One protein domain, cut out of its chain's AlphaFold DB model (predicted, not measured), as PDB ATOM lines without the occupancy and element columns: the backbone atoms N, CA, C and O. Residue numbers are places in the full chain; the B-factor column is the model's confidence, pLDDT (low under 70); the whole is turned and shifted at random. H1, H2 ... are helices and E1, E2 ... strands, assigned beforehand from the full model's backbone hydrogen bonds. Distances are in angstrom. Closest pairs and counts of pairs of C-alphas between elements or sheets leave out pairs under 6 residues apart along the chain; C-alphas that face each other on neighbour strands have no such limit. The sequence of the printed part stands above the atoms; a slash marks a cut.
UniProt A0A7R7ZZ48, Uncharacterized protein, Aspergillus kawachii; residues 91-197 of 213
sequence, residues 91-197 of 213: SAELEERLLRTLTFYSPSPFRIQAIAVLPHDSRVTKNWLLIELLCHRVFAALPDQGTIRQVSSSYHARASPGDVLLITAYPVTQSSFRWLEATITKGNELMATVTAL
ATOM      1  N   SER A  91      27.555 -13.507 -24.072       75.19
ATOM      2  CA  SER A  91      26.290 -12.766 -24.137       75.19
ATOM      3  C   SER A  91      26.409 -11.549 -23.221       75.19
ATOM      4  O   SER A  91      26.901 -11.716 -22.107       75.19
ATOM      5  N   ALA A  92      25.948 -10.366 -23.636       78.81
ATOM      6  CA  ALA A  92      26.013  -9.153 -22.807       78.81
ATOM      7  C   ALA A  92      25.426  -9.385 -21.399       78.81
ATOM      8  O   ALA A  92      25.952  -8.913 -20.399       78.81
ATOM      9  N   GLU A  93      24.392 -10.224 -21.310       82.00
ATOM     10  CA  GLU A  93      23.802 -10.664 -20.047       82.00
ATOM     11  C   GLU A  93      24.770 -11.486 -19.171       82.00
ATOM     12  O   GLU A  93      24.767 -11.365 -17.948       82.00
ATOM     13  N   LEU A  94      25.604 -12.336 -19.775       82.94
ATOM     14  CA  LEU A  94      26.604 -13.138 -19.065       82.94
ATOM     15  C   LEU A  94      27.735 -12.256 -18.529       82.94
ATOM     16  O   LEU A  94      28.177 -12.458 -17.400       82.94
ATOM     17  N   GLU A  95      28.173 -11.280 -19.326       86.06
ATOM     18  CA  GLU A  95      29.169 -10.287 -18.916       86.06
ATOM     19  C   GLU A  95      28.654  -9.463 -17.738       86.06
ATOM     20  O   GLU A  95      29.327  -9.357 -16.717       86.06
ATOM     21  N   GLU A  96      27.430  -8.944 -17.837       86.44
ATOM     22  CA  GLU A  96      26.818  -8.152 -16.773       86.44
ATOM     23  C   GLU A  96      26.654  -8.968 -15.485       86.44
ATOM     24  O   GLU A  96      26.992  -8.496 -14.398       86.44
ATOM     25  N   ARG A  97      26.188 -10.221 -15.590       86.44
ATOM     26  CA  ARG A  97      26.081 -11.127 -14.438       86.44
ATOM     27  C   ARG A  97      27.437 -11.381 -13.791       86.44
ATOM     28  O   ARG A  97      27.515 -11.380 -12.568       86.44
ATOM     29  N   LEU A  98      28.486 -11.577 -14.586       87.12
ATOM     30  CA  LEU A  98      29.836 -11.784 -14.071       87.12
ATOM     31  C   LEU A  98      30.388 -10.522 -13.395       87.12
ATOM     32  O   LEU A  98      30.940 -10.589 -12.303       87.12
ATOM     33  N   LEU A  99      30.215  -9.354 -14.009       88.38
ATOM     34  CA  LEU A  99      30.683  -8.097 -13.427       88.38
ATOM     35  C   LEU A  99      29.922  -7.734 -12.146       88.38
ATOM     36  O   LEU A  99      30.499  -7.104 -11.266       88.38
ATOM     37  N   ARG A 100      28.663  -8.166 -12.000       90.75
ATOM     38  CA  ARG A 100      27.902  -8.016 -10.748       90.75
ATOM     39  C   ARG A 100      28.441  -8.862  -9.597       90.75
ATOM     40  O   ARG A 100      28.224  -8.488  -8.450       90.75
ATOM     41  N   THR A 101      29.105  -9.987  -9.868       91.19
ATOM     42  CA  THR A 101      29.707 -10.813  -8.805       91.19
ATOM     43  C   THR A 101      31.109 -10.344  -8.422       91.19
ATOM     44  O   THR A 101      31.624 -10.764  -7.386       91.19
ATOM     45  N   LEU A 102      31.724  -9.468  -9.224       92.94
ATOM     46  CA  LEU A 102      33.039  -8.906  -8.942       92.94
ATOM     47  C   LEU A 102      32.981  -7.974  -7.724       92.94
ATOM     48  O   LEU A 102      32.356  -6.916  -7.758       92.94
ATOM     49  N   THR A 103      33.692  -8.350  -6.667       92.75
ATOM     50  CA  THR A 103      33.774  -7.598  -5.413       92.75
ATOM     51  C   THR A 103      35.224  -7.270  -5.092       92.75
ATOM     52  O   THR A 103      36.064  -8.164  -4.987       92.75
ATOM     53  N   PHE A 104      35.522  -5.986  -4.905       91.56
ATOM     54  CA  PHE A 104      36.823  -5.509  -4.439       91.56
ATOM     55  C   PHE A 104      36.859  -5.536  -2.915       91.56
ATOM     56  O   PHE A 104      35.973  -4.972  -2.279       91.56
ATOM     57  N   TYR A 105      37.875  -6.160  -2.328       86.06
ATOM     58  CA  TYR A 105      37.962  -6.279  -0.865       86.06
ATOM     59  C   TYR A 105      39.274  -5.746  -0.283       86.06
ATOM     60  O   TYR A 105      39.357  -5.501   0.915       86.06
ATOM     61  N   SER A 106      40.284  -5.505  -1.121       80.44
ATOM     62  CA  SER A 106      41.486  -4.772  -0.720       80.44
ATOM     63  C   SER A 106      41.972  -3.886  -1.866       80.44
ATOM     64  O   SER A 106      42.898  -4.274  -2.586       80.44
ATOM     65  N   PRO A 107      41.351  -2.712  -2.079       72.88
ATOM     66  CA  PRO A 107      41.852  -1.722  -3.017       72.88
ATOM     67  C   PRO A 107      42.987  -0.924  -2.360       72.88
ATOM     68  O   PRO A 107      42.754   0.023  -1.615       72.88
ATOM     69  N   SER A 108      44.232  -1.324  -2.613       79.19
ATOM     70  CA  SER A 108      45.414  -0.499  -2.353       79.19
ATOM     71  C   SER A 108      45.902   0.099  -3.675       79.19
ATOM     72  O   SER A 108      45.811  -0.570  -4.708       79.19
ATOM     73  N   PRO A 109      46.470   1.320  -3.679       73.69
ATOM     74  CA  PRO A 109      47.041   1.917  -4.889       73.69
ATOM     75  C   PRO A 109      48.140   1.053  -5.531       73.69
ATOM     76  O   PRO A 109      48.384   1.155  -6.728       73.69
ATOM     77  N   PHE A 110      48.774   0.168  -4.756       82.00
ATOM     78  CA  PHE A 110      49.836  -0.726  -5.228       82.00
ATOM     79  C   PHE A 110      49.364  -2.155  -5.485       82.00
ATOM     80  O   PHE A 110      50.121  -2.972  -6.002       82.00
ATOM     81  N   ARG A 111      48.146  -2.501  -5.064       89.69
ATOM     82  CA  ARG A 111      47.625  -3.858  -5.186       89.69
ATOM     83  C   ARG A 111      46.119  -3.852  -5.018       89.69
ATOM     84  O   ARG A 111      45.613  -3.476  -3.965       89.69
ATOM     85  N   ILE A 112      45.416  -4.363  -6.014       91.12
ATOM     86  CA  ILE A 112      43.989  -4.634  -5.927       91.12
ATOM     87  C   ILE A 112      43.782  -6.126  -5.784       91.12
ATOM     88  O   ILE A 112      44.354  -6.930  -6.518       91.12
ATOM     89  N   GLN A 113      42.931  -6.488  -4.834       94.12
ATOM     90  CA  GLN A 113      42.397  -7.833  -4.739       94.12
ATOM     91  C   GLN A 113      40.888  -7.791  -4.924       94.12
ATOM     92  O   GLN A 113      40.186  -6.978  -4.305       94.12
ATOM     93  N   ALA A 114      40.408  -8.670  -5.792       93.75
ATOM     94  CA  ALA A 114      39.003  -8.818  -6.098       93.75
ATOM     95  C   ALA A 114      38.623 -10.296  -6.145       93.75
ATOM     96  O   ALA A 114      39.439 -11.151  -6.485       93.75
ATOM     97  N   ILE A 115      37.378 -10.590  -5.802       94.81
ATOM     98  CA  ILE A 115      36.788 -11.917  -5.953       94.81
ATOM     99  C   ILE A 115      35.685 -11.812  -6.994       94.81
ATOM    100  O   ILE A 115      34.912 -10.860  -6.968       94.81
ATOM    101  N   ALA A 116      35.604 -12.784  -7.895       93.62
ATOM    102  CA  ALA A 116      34.495 -12.921  -8.825       93.62
ATOM    103  C   ALA A 116      33.963 -14.349  -8.782       93.62
ATOM    104  O   ALA A 116      34.733 -15.306  -8.710       93.62
ATOM    105  N   VAL A 117      32.644 -14.494  -8.852       93.38
ATOM    106  CA  VAL A 117      32.004 -15.808  -8.962       93.38
ATOM    107  C   VAL A 117      31.598 -16.011 -10.407       93.38
ATOM    108  O   VAL A 117      30.824 -15.222 -10.960       93.38
ATOM    109  N   LEU A 118      32.120 -17.068 -11.020       91.12
ATOM    110  CA  LEU A 118      31.770 -17.407 -12.384       91.12
ATOM    111  C   LEU A 118      30.302 -17.848 -12.467       91.12
ATOM    112  O   LEU A 118      29.855 -18.667 -11.660       91.12
ATOM    113  N   PRO A 119      29.528 -17.341 -13.441       88.06
ATOM    114  CA  PRO A 119      28.131 -17.717 -13.585       88.06
ATOM    115  C   PRO A 119      27.987 -19.225 -13.836       88.06
ATOM    116  O   PRO A 119      28.842 -19.857 -14.457       88.06
ATOM    117  N   HIS A 120      26.874 -19.799 -13.375       87.62
ATOM    118  CA  HIS A 120      26.527 -21.212 -13.562       87.62
ATOM    119  C   HIS A 120      26.048 -21.476 -15.002       87.62
ATOM    120  O   HIS A 120      24.913 -21.880 -15.240       87.62
ATOM    121  N   ASP A 121      26.903 -21.187 -15.978       84.19
ATOM    122  CA  ASP A 121      26.638 -21.349 -17.403       84.19
ATOM    123  C   ASP A 121      27.773 -22.159 -18.045       84.19
ATOM    124  O   ASP A 121      28.954 -21.847 -17.888       84.19
ATOM    125  N   SER A 122      27.421 -23.194 -18.809       81.06
ATOM    126  CA  SER A 122      28.386 -24.070 -19.489       81.06
ATOM    127  C   SER A 122      29.259 -23.337 -20.518       81.06
ATOM    128  O   SER A 122      30.322 -23.834 -20.904       81.06
ATOM    129  N   ARG A 123      28.851 -22.138 -20.949       80.38
ATOM    130  CA  ARG A 123      29.630 -21.269 -21.841       80.38
ATOM    131  C   ARG A 123      30.890 -20.711 -21.180       80.38
ATOM    132  O   ARG A 123      31.840 -20.412 -21.901       80.38
ATOM    133  N   VAL A 124      30.938 -20.630 -19.848       78.50
ATOM    134  CA  VAL A 124      32.101 -20.115 -19.106       78.50
ATOM    135  C   VAL A 124      33.352 -20.943 -19.385       78.50
ATOM    136  O   VAL A 124      34.405 -20.390 -19.683       78.50
ATOM    137  N   THR A 125      33.227 -22.270 -19.401       75.44
ATOM    138  CA  THR A 125      34.360 -23.190 -19.604       75.44
ATOM    139  C   THR A 125      35.018 -23.045 -20.978       75.44
ATOM    140  O   THR A 125      36.160 -23.456 -21.176       75.44
ATOM    141  N   LYS A 126      34.304 -22.473 -21.951       73.81
ATOM    142  CA  LYS A 126      34.794 -22.280 -23.322       73.81
ATOM    143  C   LYS A 126      35.218 -20.842 -23.602       73.81
ATOM    144  O   LYS A 126      35.794 -20.600 -24.663       73.81
ATOM    145  N   ASN A 127      34.924 -19.905 -22.700       75.62
ATOM    146  CA  ASN A 127      35.060 -18.485 -22.976       75.62
ATOM    147  C   ASN A 127      36.036 -17.779 -22.035       75.62
ATOM    148  O   ASN A 127      35.661 -17.175 -21.033       75.62
ATOM    149  N   TRP A 128      37.302 -17.808 -22.433       77.12
ATOM    150  CA  TRP A 128      38.385 -17.117 -21.746       77.12
ATOM    151  C   TRP A 128      38.270 -15.586 -21.764       77.12
ATOM    152  O   TRP A 128      38.845 -14.934 -20.900       77.12
ATOM    153  N   LEU A 129      37.459 -15.006 -22.660       82.81
ATOM    154  CA  LEU A 129      37.228 -13.554 -22.696       82.81
ATOM    155  C   LEU A 129      36.579 -13.035 -21.408       82.81
ATOM    156  O   LEU A 129      36.762 -11.878 -21.054       82.81
ATOM    157  N   LEU A 130      35.864 -13.888 -20.667       84.44
ATOM    158  CA  LEU A 130      35.322 -13.534 -19.355       84.44
ATOM    159  C   LEU A 130      36.431 -13.182 -18.353       84.44
ATOM    160  O   LEU A 130      36.276 -12.257 -17.560       84.44
ATOM    161  N   ILE A 131      37.560 -13.889 -18.415       85.50
ATOM    162  CA  ILE A 131      38.726 -13.616 -17.573       85.50
ATOM    163  C   ILE A 131      39.376 -12.289 -17.969       85.50
ATOM    164  O   ILE A 131      39.723 -11.490 -17.099       85.50
ATOM    165  N   GLU A 132      39.490 -12.020 -19.270       87.25
ATOM    166  CA  GLU A 132      40.016 -10.745 -19.772       87.25
ATOM    167  C   GLU A 132      39.119  -9.568 -19.369       87.25
ATOM    168  O   GLU A 132      39.626  -8.554 -18.896       87.25
ATOM    169  N   LEU A 133      37.792  -9.719 -19.449       88.56
ATOM    170  CA  LEU A 133      36.825  -8.712 -18.994       88.56
ATOM    171  C   LEU A 133      36.958  -8.404 -17.498       88.56
ATOM    172  O   LEU A 133      36.959  -7.234 -17.106       88.56
ATOM    173  N   LEU A 134      37.108  -9.436 -16.661       90.00
ATOM    174  CA  LEU A 134      37.368  -9.258 -15.231       90.00
ATOM    175  C   LEU A 134      38.662  -8.475 -15.004       90.00
ATOM    176  O   LEU A 134      38.670  -7.517 -14.232       90.00
ATOM    177  N   CYS A 135      39.737  -8.837 -15.707       89.31
ATOM    178  CA  CYS A 135      41.020  -8.148 -15.591       89.31
ATOM    179  C   CYS A 135      40.922  -6.693 -16.035       89.31
ATOM    180  O   CYS A 135      41.395  -5.823 -15.318       89.31
ATOM    181  N   HIS A 136      40.243  -6.404 -17.146       88.25
ATOM    182  CA  HIS A 136      39.996  -5.031 -17.584       88.25
ATOM    183  C   HIS A 136      39.287  -4.204 -16.513       88.25
ATOM    184  O   HIS A 136      39.686  -3.068 -16.249       88.25
ATOM    185  N   ARG A 137      38.265  -4.768 -15.859       89.31
ATOM    186  CA  ARG A 137      37.547  -4.069 -14.789       89.31
ATOM    187  C   ARG A 137      38.413  -3.860 -13.547       89.31
ATOM    188  O   ARG A 137      38.317  -2.806 -12.927       89.31
ATOM    189  N   VAL A 138      39.241  -4.841 -13.194       90.25
ATOM    190  CA  VAL A 138      40.164  -4.752 -12.053       90.25
ATOM    191  C   VAL A 138      41.291  -3.755 -12.326       90.25
ATOM    192  O   VAL A 138      41.617  -2.956 -11.454       90.25
ATOM    193  N   PHE A 139      41.846  -3.747 -13.536       88.31
ATOM    194  CA  PHE A 139      42.840  -2.769 -13.967       88.31
ATOM    195  C   PHE A 139      42.270  -1.354 -13.940       88.31
ATOM    196  O   PHE A 139      42.857  -0.490 -13.306       88.31
ATOM    197  N   ALA A 140      41.061  -1.142 -14.464       85.44
ATOM    198  CA  ALA A 140      40.399   0.163 -14.418       85.44
ATOM    199  C   ALA A 140      40.155   0.713 -12.994       85.44
ATOM    200  O   ALA A 140      39.844   1.892 -12.849       85.44
ATOM    201  N   ALA A 141      40.256  -0.118 -11.950       86.00
ATOM    202  CA  ALA A 141      40.127   0.313 -10.559       86.00
ATOM    203  C   ALA A 141      41.453   0.790  -9.934       86.00
ATOM    204  O   ALA A 141      41.433   1.404  -8.867       86.00
ATOM    205  N   LEU A 142      42.599   0.503 -10.556       82.75
ATOM    206  CA  LEU A 142      43.906   0.988 -10.109       82.75
ATOM    207  C   LEU A 142      44.095   2.462 -10.535       82.75
ATOM    208  O   LEU A 142      43.628   2.855 -11.606       82.75
ATOM    209  N   PRO A 143      44.775   3.287  -9.720       74.00
ATOM    210  CA  PRO A 143      45.007   4.696 -10.030       74.00
ATOM    211  C   PRO A 143      46.020   4.892 -11.173       74.00
ATOM    212  O   PRO A 143      46.827   4.009 -11.463       74.00
ATOM    213  N   ASP A 144      45.980   6.077 -11.793       68.50
ATOM    214  CA  ASP A 144      46.950   6.578 -12.786       68.50
ATOM    215  C   ASP A 144      47.142   5.718 -14.043       68.50
ATOM    216  O   ASP A 144      48.209   5.706 -14.668       68.50
ATOM    217  N   GLN A 145      46.089   5.019 -14.458       65.62
ATOM    218  CA  GLN A 145      46.124   4.224 -15.677       65.62
ATOM    219  C   GLN A 145      45.762   5.076 -16.882       65.62
ATOM    220  O   GLN A 145      44.615   5.485 -17.055       65.62
ATOM    221  N   GLY A 146      46.752   5.337 -17.733       67.25
ATOM    222  CA  GLY A 146      46.466   5.774 -19.092       67.25
ATOM    223  C   GLY A 146      45.829   4.657 -19.915       67.25
ATOM    224  O   GLY A 146      45.466   3.590 -19.415       67.25
ATOM    225  N   THR A 147      45.685   4.894 -21.212       76.12
ATOM    226  CA  THR A 147      45.023   3.945 -22.110       76.12
ATOM    227  C   THR A 147      45.785   2.616 -22.155       76.12
ATOM    228  O   THR A 147      46.986   2.583 -22.433       76.12
ATOM    229  N   ILE A 148      45.078   1.509 -21.902       76.31
ATOM    230  CA  ILE A 148      45.616   0.155 -22.084       76.31
ATOM    231  C   ILE A 148      45.899  -0.039 -23.577       76.31
ATOM    232  O   ILE A 148      44.978  -0.013 -24.392       76.31
ATOM    233  N   ARG A 149      47.169  -0.241 -23.933       78.75
ATOM    234  CA  ARG A 149      47.598  -0.455 -25.324       78.75
ATOM    235  C   ARG A 149      47.479  -1.901 -25.755       78.75
ATOM    236  O   ARG A 149      47.098  -2.193 -26.884       78.75
ATOM    237  N   GLN A 150      47.868  -2.801 -24.863       83.00
ATOM    238  CA  GLN A 150      47.996  -4.212 -25.178       83.00
ATOM    239  C   GLN A 150      47.711  -5.036 -23.935       83.00
ATOM    240  O   GLN A 150      48.241  -4.749 -22.864       83.00
ATOM    241  N   VAL A 151      46.902  -6.076 -24.108       84.12
ATOM    242  CA  VAL A 151      46.639  -7.094 -23.093       84.12
ATOM    243  C   VAL A 151      47.174  -8.424 -23.597       84.12
ATOM    244  O   VAL A 151      47.008  -8.766 -24.770       84.12
ATOM    245  N   SER A 152      47.841  -9.161 -22.720       86.44
ATOM    246  CA  SER A 152      48.300 -10.522 -22.968       86.44
ATOM    247  C   SER A 152      47.795 -11.423 -21.851       86.44
ATOM    248  O   SER A 152      47.819 -11.047 -20.682       86.44
ATOM    249  N   SER A 153      47.308 -12.604 -22.210       88.00
ATOM    250  CA  SER A 153      46.728 -13.567 -21.283       88.00
ATOM    251  C   SER A 153      47.395 -14.931 -21.459       88.00
ATOM    252  O   SER A 153      47.593 -15.419 -22.573       88.00
ATOM    253  N   SER A 154      47.768 -15.545 -20.338       87.88
ATOM    254  CA  SER A 154      48.324 -16.892 -20.257       87.88
ATOM    255  C   SER A 154      47.422 -17.738 -19.369       87.88
ATOM    256  O   SER A 154      47.155 -17.370 -18.227       87.88
ATOM    257  N   TYR A 155      46.929 -18.854 -19.901       88.75
ATOM    258  CA  TYR A 155      45.964 -19.727 -19.234       88.75
ATOM    259  C   TYR A 155      46.641 -21.029 -18.821       88.75
ATOM    260  O   TYR A 155      47.234 -21.718 -19.652       88.75
ATOM    261  N   HIS A 156      46.531 -21.373 -17.542       88.81
ATOM    262  CA  HIS A 156      47.218 -22.514 -16.942       88.81
ATOM    263  C   HIS A 156      46.263 -23.663 -16.614       88.81
ATOM    264  O   HIS A 156      46.642 -24.824 -16.751       88.81
ATOM    265  N   ALA A 157      45.010 -23.364 -16.260       88.69
ATOM    266  CA  ALA A 157      44.003 -24.385 -15.989       88.69
ATOM    267  C   ALA A 157      42.574 -23.873 -16.214       88.69
ATOM    268  O   ALA A 157      42.338 -22.670 -16.314       88.69
ATOM    269  N   ARG A 158      41.619 -24.803 -16.371       86.50
ATOM    270  CA  ARG A 158      40.256 -24.525 -16.855       86.50
ATOM    271  C   ARG A 158      39.314 -24.035 -15.761       86.50
ATOM    272  O   ARG A 158      39.160 -24.676 -14.729       86.50
ATOM    273  N   ALA A 159      38.578 -22.978 -16.087       85.69
ATOM    274  CA  ALA A 159      37.465 -22.484 -15.295       85.69
ATOM    275  C   ALA A 159      36.204 -23.354 -15.447       85.69
ATOM    276  O   ALA A 159      35.815 -23.745 -16.556       85.69
ATOM    277  N   SER A 160      35.531 -23.607 -14.329       89.19
ATOM    278  CA  SER A 160      34.243 -24.297 -14.260       89.19
ATOM    279  C   SER A 160      33.119 -23.343 -13.833       89.19
ATOM    280  O   SER A 160      33.371 -22.343 -13.157       89.19
ATOM    281  N   PRO A 161      31.864 -23.612 -14.228       89.69
ATOM    282  CA  PRO A 161      30.728 -22.809 -13.787       89.69
ATOM    283  C   PRO A 161      30.602 -22.839 -12.259       89.69
ATOM    284  O   PRO A 161      30.721 -23.905 -11.659       89.69
ATOM    285  N   GLY A 162      30.352 -21.684 -11.639       90.00
ATOM    286  CA  GLY A 162      30.267 -21.555 -10.179       90.00
ATOM    287  C   GLY A 162      31.614 -21.426  -9.460       90.00
ATOM    288  O   GLY A 162      31.625 -21.202  -8.250       90.00
ATOM    289  N   ASP A 163      32.742 -21.520 -10.172       92.06
ATOM    290  CA  ASP A 163      34.056 -21.321  -9.565       92.06
ATOM    291  C   ASP A 163      34.193 -19.908  -8.986       92.06
ATOM    292  O   ASP A 163      33.797 -18.907  -9.592       92.06
ATOM    293  N   VAL A 164      34.808 -19.839  -7.808       94.19
ATOM    294  CA  VAL A 164      35.170 -18.585  -7.151       94.19
ATOM    295  C   VAL A 164      36.612 -18.264  -7.512       94.19
ATOM    296  O   VAL A 164      37.533 -19.006  -7.165       94.19
ATOM    297  N   LEU A 165      36.795 -17.160  -8.224       94.19
ATOM    298  CA  LEU A 165      38.089 -16.691  -8.686       94.19
ATOM    299  C   LEU A 165      38.581 -15.562  -7.795       94.19
ATOM    300  O   LEU A 165      37.885 -14.566  -7.595       94.19
ATOM    301  N   LEU A 166      39.808 -15.702  -7.313       95.00
ATOM    302  CA  LEU A 166      40.551 -14.645  -6.658       95.00
ATOM    303  C   LEU A 166      41.487 -13.991  -7.673       95.00
ATOM    304  O   LEU A 166      42.373 -14.641  -8.227       95.00
ATOM    305  N   ILE A 167      41.303 -12.693  -7.880       95.31
ATOM    306  CA  ILE A 167      42.083 -11.871  -8.796       95.31
ATOM    307  C   ILE A 167      42.959 -10.949  -7.959       95.31
ATOM    308  O   ILE A 167      42.454 -10.146  -7.174       95.31
ATOM    309  N   THR A 168      44.270 -11.047  -8.136       94.25
ATOM    310  CA  THR A 168      45.230 -10.102  -7.565       94.25
ATOM    311  C   THR A 168      45.895  -9.342  -8.693       94.25
ATOM    312  O   THR A 168      46.607  -9.953  -9.481       94.25
ATOM    313  N   ALA A 169      45.706  -8.027  -8.739       92.88
ATOM    314  CA  ALA A 169      46.327  -7.147  -9.716       92.88
ATOM    315  C   ALA A 169      47.260  -6.135  -9.051       92.88
ATOM    316  O   ALA A 169      46.961  -5.628  -7.969       92.88
ATOM    317  N   TYR A 170      48.376  -5.819  -9.696       90.88
ATOM    318  CA  TYR A 170      49.336  -4.834  -9.206       90.88
ATOM    319  C   TYR A 170      50.092  -4.173 -10.369       90.88
ATOM    320  O   TYR A 170      50.287  -4.801 -11.415       90.88
ATOM    321  N   PRO A 171      50.499  -2.898 -10.227       89.19
ATOM    322  CA  PRO A 171      51.377  -2.254 -11.182       89.19
ATOM    323  C   PRO A 171      52.813  -2.749 -11.016       89.19
ATOM    324  O   PRO A 171      53.334  -2.865  -9.908       89.19
ATOM    325  N   VAL A 172      53.466  -2.981 -12.145       86.44
ATOM    326  CA  VAL A 172      54.877  -3.336 -12.244       86.44
ATOM    327  C   VAL A 172      55.583  -2.239 -13.024       86.44
ATOM    328  O   VAL A 172      55.145  -1.828 -14.099       86.44
ATOM    329  N   THR A 173      56.677  -1.739 -12.457       84.25
ATOM    330  CA  THR A 173      57.568  -0.789 -13.125       84.25
ATOM    331  C   THR A 173      58.941  -1.423 -13.225       84.25
ATOM    332  O   THR A 173      59.543  -1.759 -12.205       84.25
ATOM    333  N   GLN A 174      59.440  -1.574 -14.447       81.94
ATOM    334  CA  GLN A 174      60.800  -2.029 -14.696       81.94
ATOM    335  C   GLN A 174      61.452  -1.102 -15.711       81.94
ATOM    336  O   GLN A 174      61.010  -0.994 -16.856       81.94
ATOM    337  N   SER A 175      62.524  -0.438 -15.287       81.19
ATOM    338  CA  SER A 175      63.217   0.561 -16.101       81.19
ATOM    339  C   SER A 175      62.237   1.650 -16.575       81.19
ATOM    340  O   SER A 175      61.638   2.339 -15.752       81.19
ATOM    341  N   SER A 176      62.049   1.799 -17.888       74.19
ATOM    342  CA  SER A 176      61.109   2.732 -18.514       74.19
ATOM    343  C   SER A 176      59.750   2.112 -18.855       74.19
ATOM    344  O   SER A 176      58.876   2.815 -19.358       74.19
ATOM    345  N   PHE A 177      59.563   0.811 -18.620       74.50
ATOM    346  CA  PHE A 177      58.326   0.108 -18.939       74.50
ATOM    347  C   PHE A 177      57.426   0.011 -17.720       74.50
ATOM    348  O   PHE A 177      57.868  -0.278 -16.603       74.50
ATOM    349  N   ARG A 178      56.136   0.224 -17.965       80.00
ATOM    350  CA  ARG A 178      55.090   0.016 -16.981       80.00
ATOM    351  C   ARG A 178      54.018  -0.890 -17.540       80.00
ATOM    352  O   ARG A 178      53.555  -0.710 -18.666       80.00
ATOM    353  N   TRP A 179      53.635  -1.862 -16.735       89.12
ATOM    354  CA  TRP A 179      52.530  -2.747 -17.040       89.12
ATOM    355  C   TRP A 179      51.817  -3.135 -15.761       89.12
ATOM    356  O   TRP A 179      52.259  -2.851 -14.649       89.12
ATOM    357  N   LEU A 180      50.653  -3.725 -15.929       89.75
ATOM    358  CA  LEU A 180      49.888  -4.328 -14.862       89.75
ATOM    359  C   LEU A 180      50.038  -5.814 -14.991       89.75
ATOM    360  O   LEU A 180      50.062  -6.343 -16.104       89.75
ATOM    361  N   GLU A 181      50.080  -6.473 -13.855       93.38
ATOM    362  CA  GLU A 181      50.020  -7.911 -13.791       93.38
ATOM    363  C   GLU A 181      48.840  -8.298 -12.916       93.38
ATOM    364  O   GLU A 181      48.680  -7.784 -11.810       93.38
ATOM    365  N   ALA A 182      47.992  -9.175 -13.437       94.31
ATOM    366  CA  ALA A 182      46.923  -9.824 -12.713       94.31
ATOM    367  C   ALA A 182      47.178 -11.326 -12.669       94.31
ATOM    368  O   ALA A 182      47.416 -11.967 -13.691       94.31
ATOM    369  N   THR A 183      47.066 -11.891 -11.478       95.69
ATOM    370  CA  THR A 183      47.048 -13.333 -11.250       95.69
ATOM    371  C   THR A 183      45.640 -13.735 -10.848       95.69
ATOM    372  O   THR A 183      45.022 -13.105  -9.986       95.69
ATOM    373  N   ILE A 184      45.114 -14.767 -11.499       94.81
ATOM    374  CA  ILE A 184      43.800 -15.332 -11.203       94.81
ATOM    375  C   ILE A 184      44.001 -16.722 -10.630       94.81
ATOM    376  O   ILE A 184      44.637 -17.575 -11.250       94.81
ATOM    377  N   THR A 185      43.427 -16.951  -9.459       95.50
ATOM    378  CA  THR A 185      43.543 -18.206  -8.721       95.50
ATOM    379  C   THR A 185      42.171 -18.743  -8.348       95.50
ATOM    380  O   THR A 185      41.221 -17.986  -8.152       95.50
ATOM    381  N   LYS A 186      42.072 -20.065  -8.254       94.06
ATOM    382  CA  LYS A 186      40.914 -20.786  -7.726       94.06
ATOM    383  C   LYS A 186      41.398 -21.600  -6.534       94.06
ATOM    384  O   LYS A 186      42.085 -22.606  -6.701       94.06
ATOM    385  N   GLY A 187      41.090 -21.146  -5.321       91.69
ATOM    386  CA  GLY A 187      41.732 -21.687  -4.122       91.69
ATOM    387  C   GLY A 187      43.253 -21.527  -4.218       91.69
ATOM    388  O   GLY A 187      43.744 -20.406  -4.266       91.69
ATOM    389  N   ASN A 188      43.979 -22.645  -4.315       90.56
ATOM    390  CA  ASN A 188      45.444 -22.666  -4.437       90.56
ATOM    391  C   ASN A 188      45.943 -22.926  -5.871       90.56
ATOM    392  O   ASN A 188      47.145 -23.058  -6.089       90.56
ATOM    393  N   GLU A 189      45.041 -23.040  -6.846       94.75
ATOM    394  CA  GLU A 189      45.393 -23.321  -8.238       94.75
ATOM    395  C   GLU A 189      45.530 -22.019  -9.036       94.75
ATOM    396  O   GLU A 189      44.618 -21.187  -9.042       94.75
ATOM    397  N   LEU A 190      46.655 -21.842  -9.736       93.44
ATOM    398  CA  LEU A 190      46.842 -20.734 -10.673       93.44
ATOM    399  C   LEU A 190      46.049 -21.013 -11.953       93.44
ATOM    400  O   LEU A 190      46.331 -21.962 -12.679       93.44
ATOM    401  N   MET A 191      45.069 -20.162 -12.241       93.06
ATOM    402  CA  MET A 191      44.193 -20.304 -13.401       93.06
ATOM    403  C   MET A 191      44.745 -19.567 -14.611       93.06
ATOM    404  O   MET A 191      44.800 -20.125 -15.707       93.06
ATOM    405  N   ALA A 192      45.154 -18.315 -14.415       92.75
ATOM    406  CA  ALA A 192      45.666 -17.479 -15.485       92.75
ATOM    407  C   ALA A 192      46.520 -16.327 -14.954       92.75
ATOM    408  O   ALA A 192      46.345 -15.867 -13.824       92.75
ATOM    409  N   THR A 193      47.400 -15.848 -15.824       93.38
ATOM    410  CA  THR A 193      48.176 -14.625 -15.641       93.38
ATOM    411  C   THR A 193      47.833 -13.682 -16.782       93.38
ATOM    412  O   THR A 193      47.867 -14.084 -17.945       93.38
ATOM    413  N   VAL A 194      47.480 -12.441 -16.467       92.12
ATOM    414  CA  VAL A 194      47.113 -11.425 -17.454       92.12
ATOM    415  C   VAL A 194      47.994 -10.209 -17.252       92.12
ATOM    416  O   VAL A 194      48.078  -9.681 -16.147       92.12
ATOM    417  N   THR A 195      48.639  -9.752 -18.317       91.75
ATOM    418  CA  THR A 195      49.437  -8.531 -18.309       91.75
ATOM    419  C   THR A 195      48.807  -7.473 -19.198       91.75
ATOM    420  O   THR A 195      48.246  -7.781 -20.250       91.75
ATOM    421  N   ALA A 196      48.882  -6.214 -18.774       89.25
ATOM    422  CA  ALA A 196      48.390  -5.085 -19.552       89.25
ATOM    423  C   ALA A 196      49.428  -3.963 -19.598       89.25
ATOM    424  O   ALA A 196      49.813  -3.421 -18.565       89.25
ATOM    425  N   LEU A 197      49.871  -3.606 -20.801       86.44
ATOM    426  CA  LEU A 197      50.747  -2.461 -21.043       86.44
ATOM    427  C   LEU A 197      49.909  -1.184 -21.114       86.44
ATOM    428  O   LEU A 197      48.897  -1.147 -21.821       86.44
TER     429      LEU A 197
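Overview. This is residues 91 to 197 of the 213 residues of an uncharacterized protein of Aspergillus kawachii (UniProt A0A7R7ZZ48). One twisted sheet of six strands curls round a single helix, H2, which packs in its hollow, while a second helix, H1, sits by one end of H2 and only grazes the sheet. The E4 to E5 hairpin reaches out at one end of the longest axis. The printed part has 107 residues, with H1, E1, E2, H2, E3, E4, E5 and E6 in that order; the antiparallel sheet runs E1, E2, E4, E5, E6, E3, and the class is mixed, helices and strands. It is compact, with a radius of gyration of the C-alphas of 13.3 A, and spans 42 by 27 by 24 A.

Along the chain. Find C-alpha 92 at (26.013, -9.153, -22.807); H1 runs from there to residue 101. E1 is residues 103 to 108, E2 111 to 117, and H2 129 to 139, 15.0 A long. E3 is residues 148 to 155. E4, residues 164 to 174, begins at C-alpha (35.170, -18.585, -7.151) and is 31.4 A long. E5, residues 177 to 186, measures 29.4 A, and E6, residues 189 to 197, measures 25.1 A, ending at C-alpha (50.747, -2.461, -21.043).

Arrangement. Start at edge strand E1: N 103 and O 115 of E2 are 2.8 A apart, within hydrogen-bond range. Across E2 and E4, look at N 112 and O 169, 2.8 A. E4, E5 and E6 form a meander, each strand the antiparallel neighbour of the one before; see N 166 and O 185, 2.8 A, and N 180 and O 196, 2.8 A. With E3 they make a Greek key, four strands in a row whose first is the antiparallel neighbour of the fourth: N 154 and O 193 are 2.8 A apart. H2 is on the sheet, in two layers, a helix on one face; its closest C-alphas to E5 are Cys 135 and Ala 182, 6.8 A. H1 touches H2 at a steep tilt of 48 degrees, closest at C-alphas Glu 95 and Leu 130, 7.0 A. In H1 and H2 every O i to N i+4 pair is within hydrogen-bond range. E1 and E3 are apart.

Size, cuts and confidence. The C-alphas farthest apart, Ser 122 and Ser 175, are 42.8 A from each other. The printed part has no cut, and the link from E2 to H2 is long, 11 residues. Look for low confidence at residues 144 to 146, under pLDDT 70.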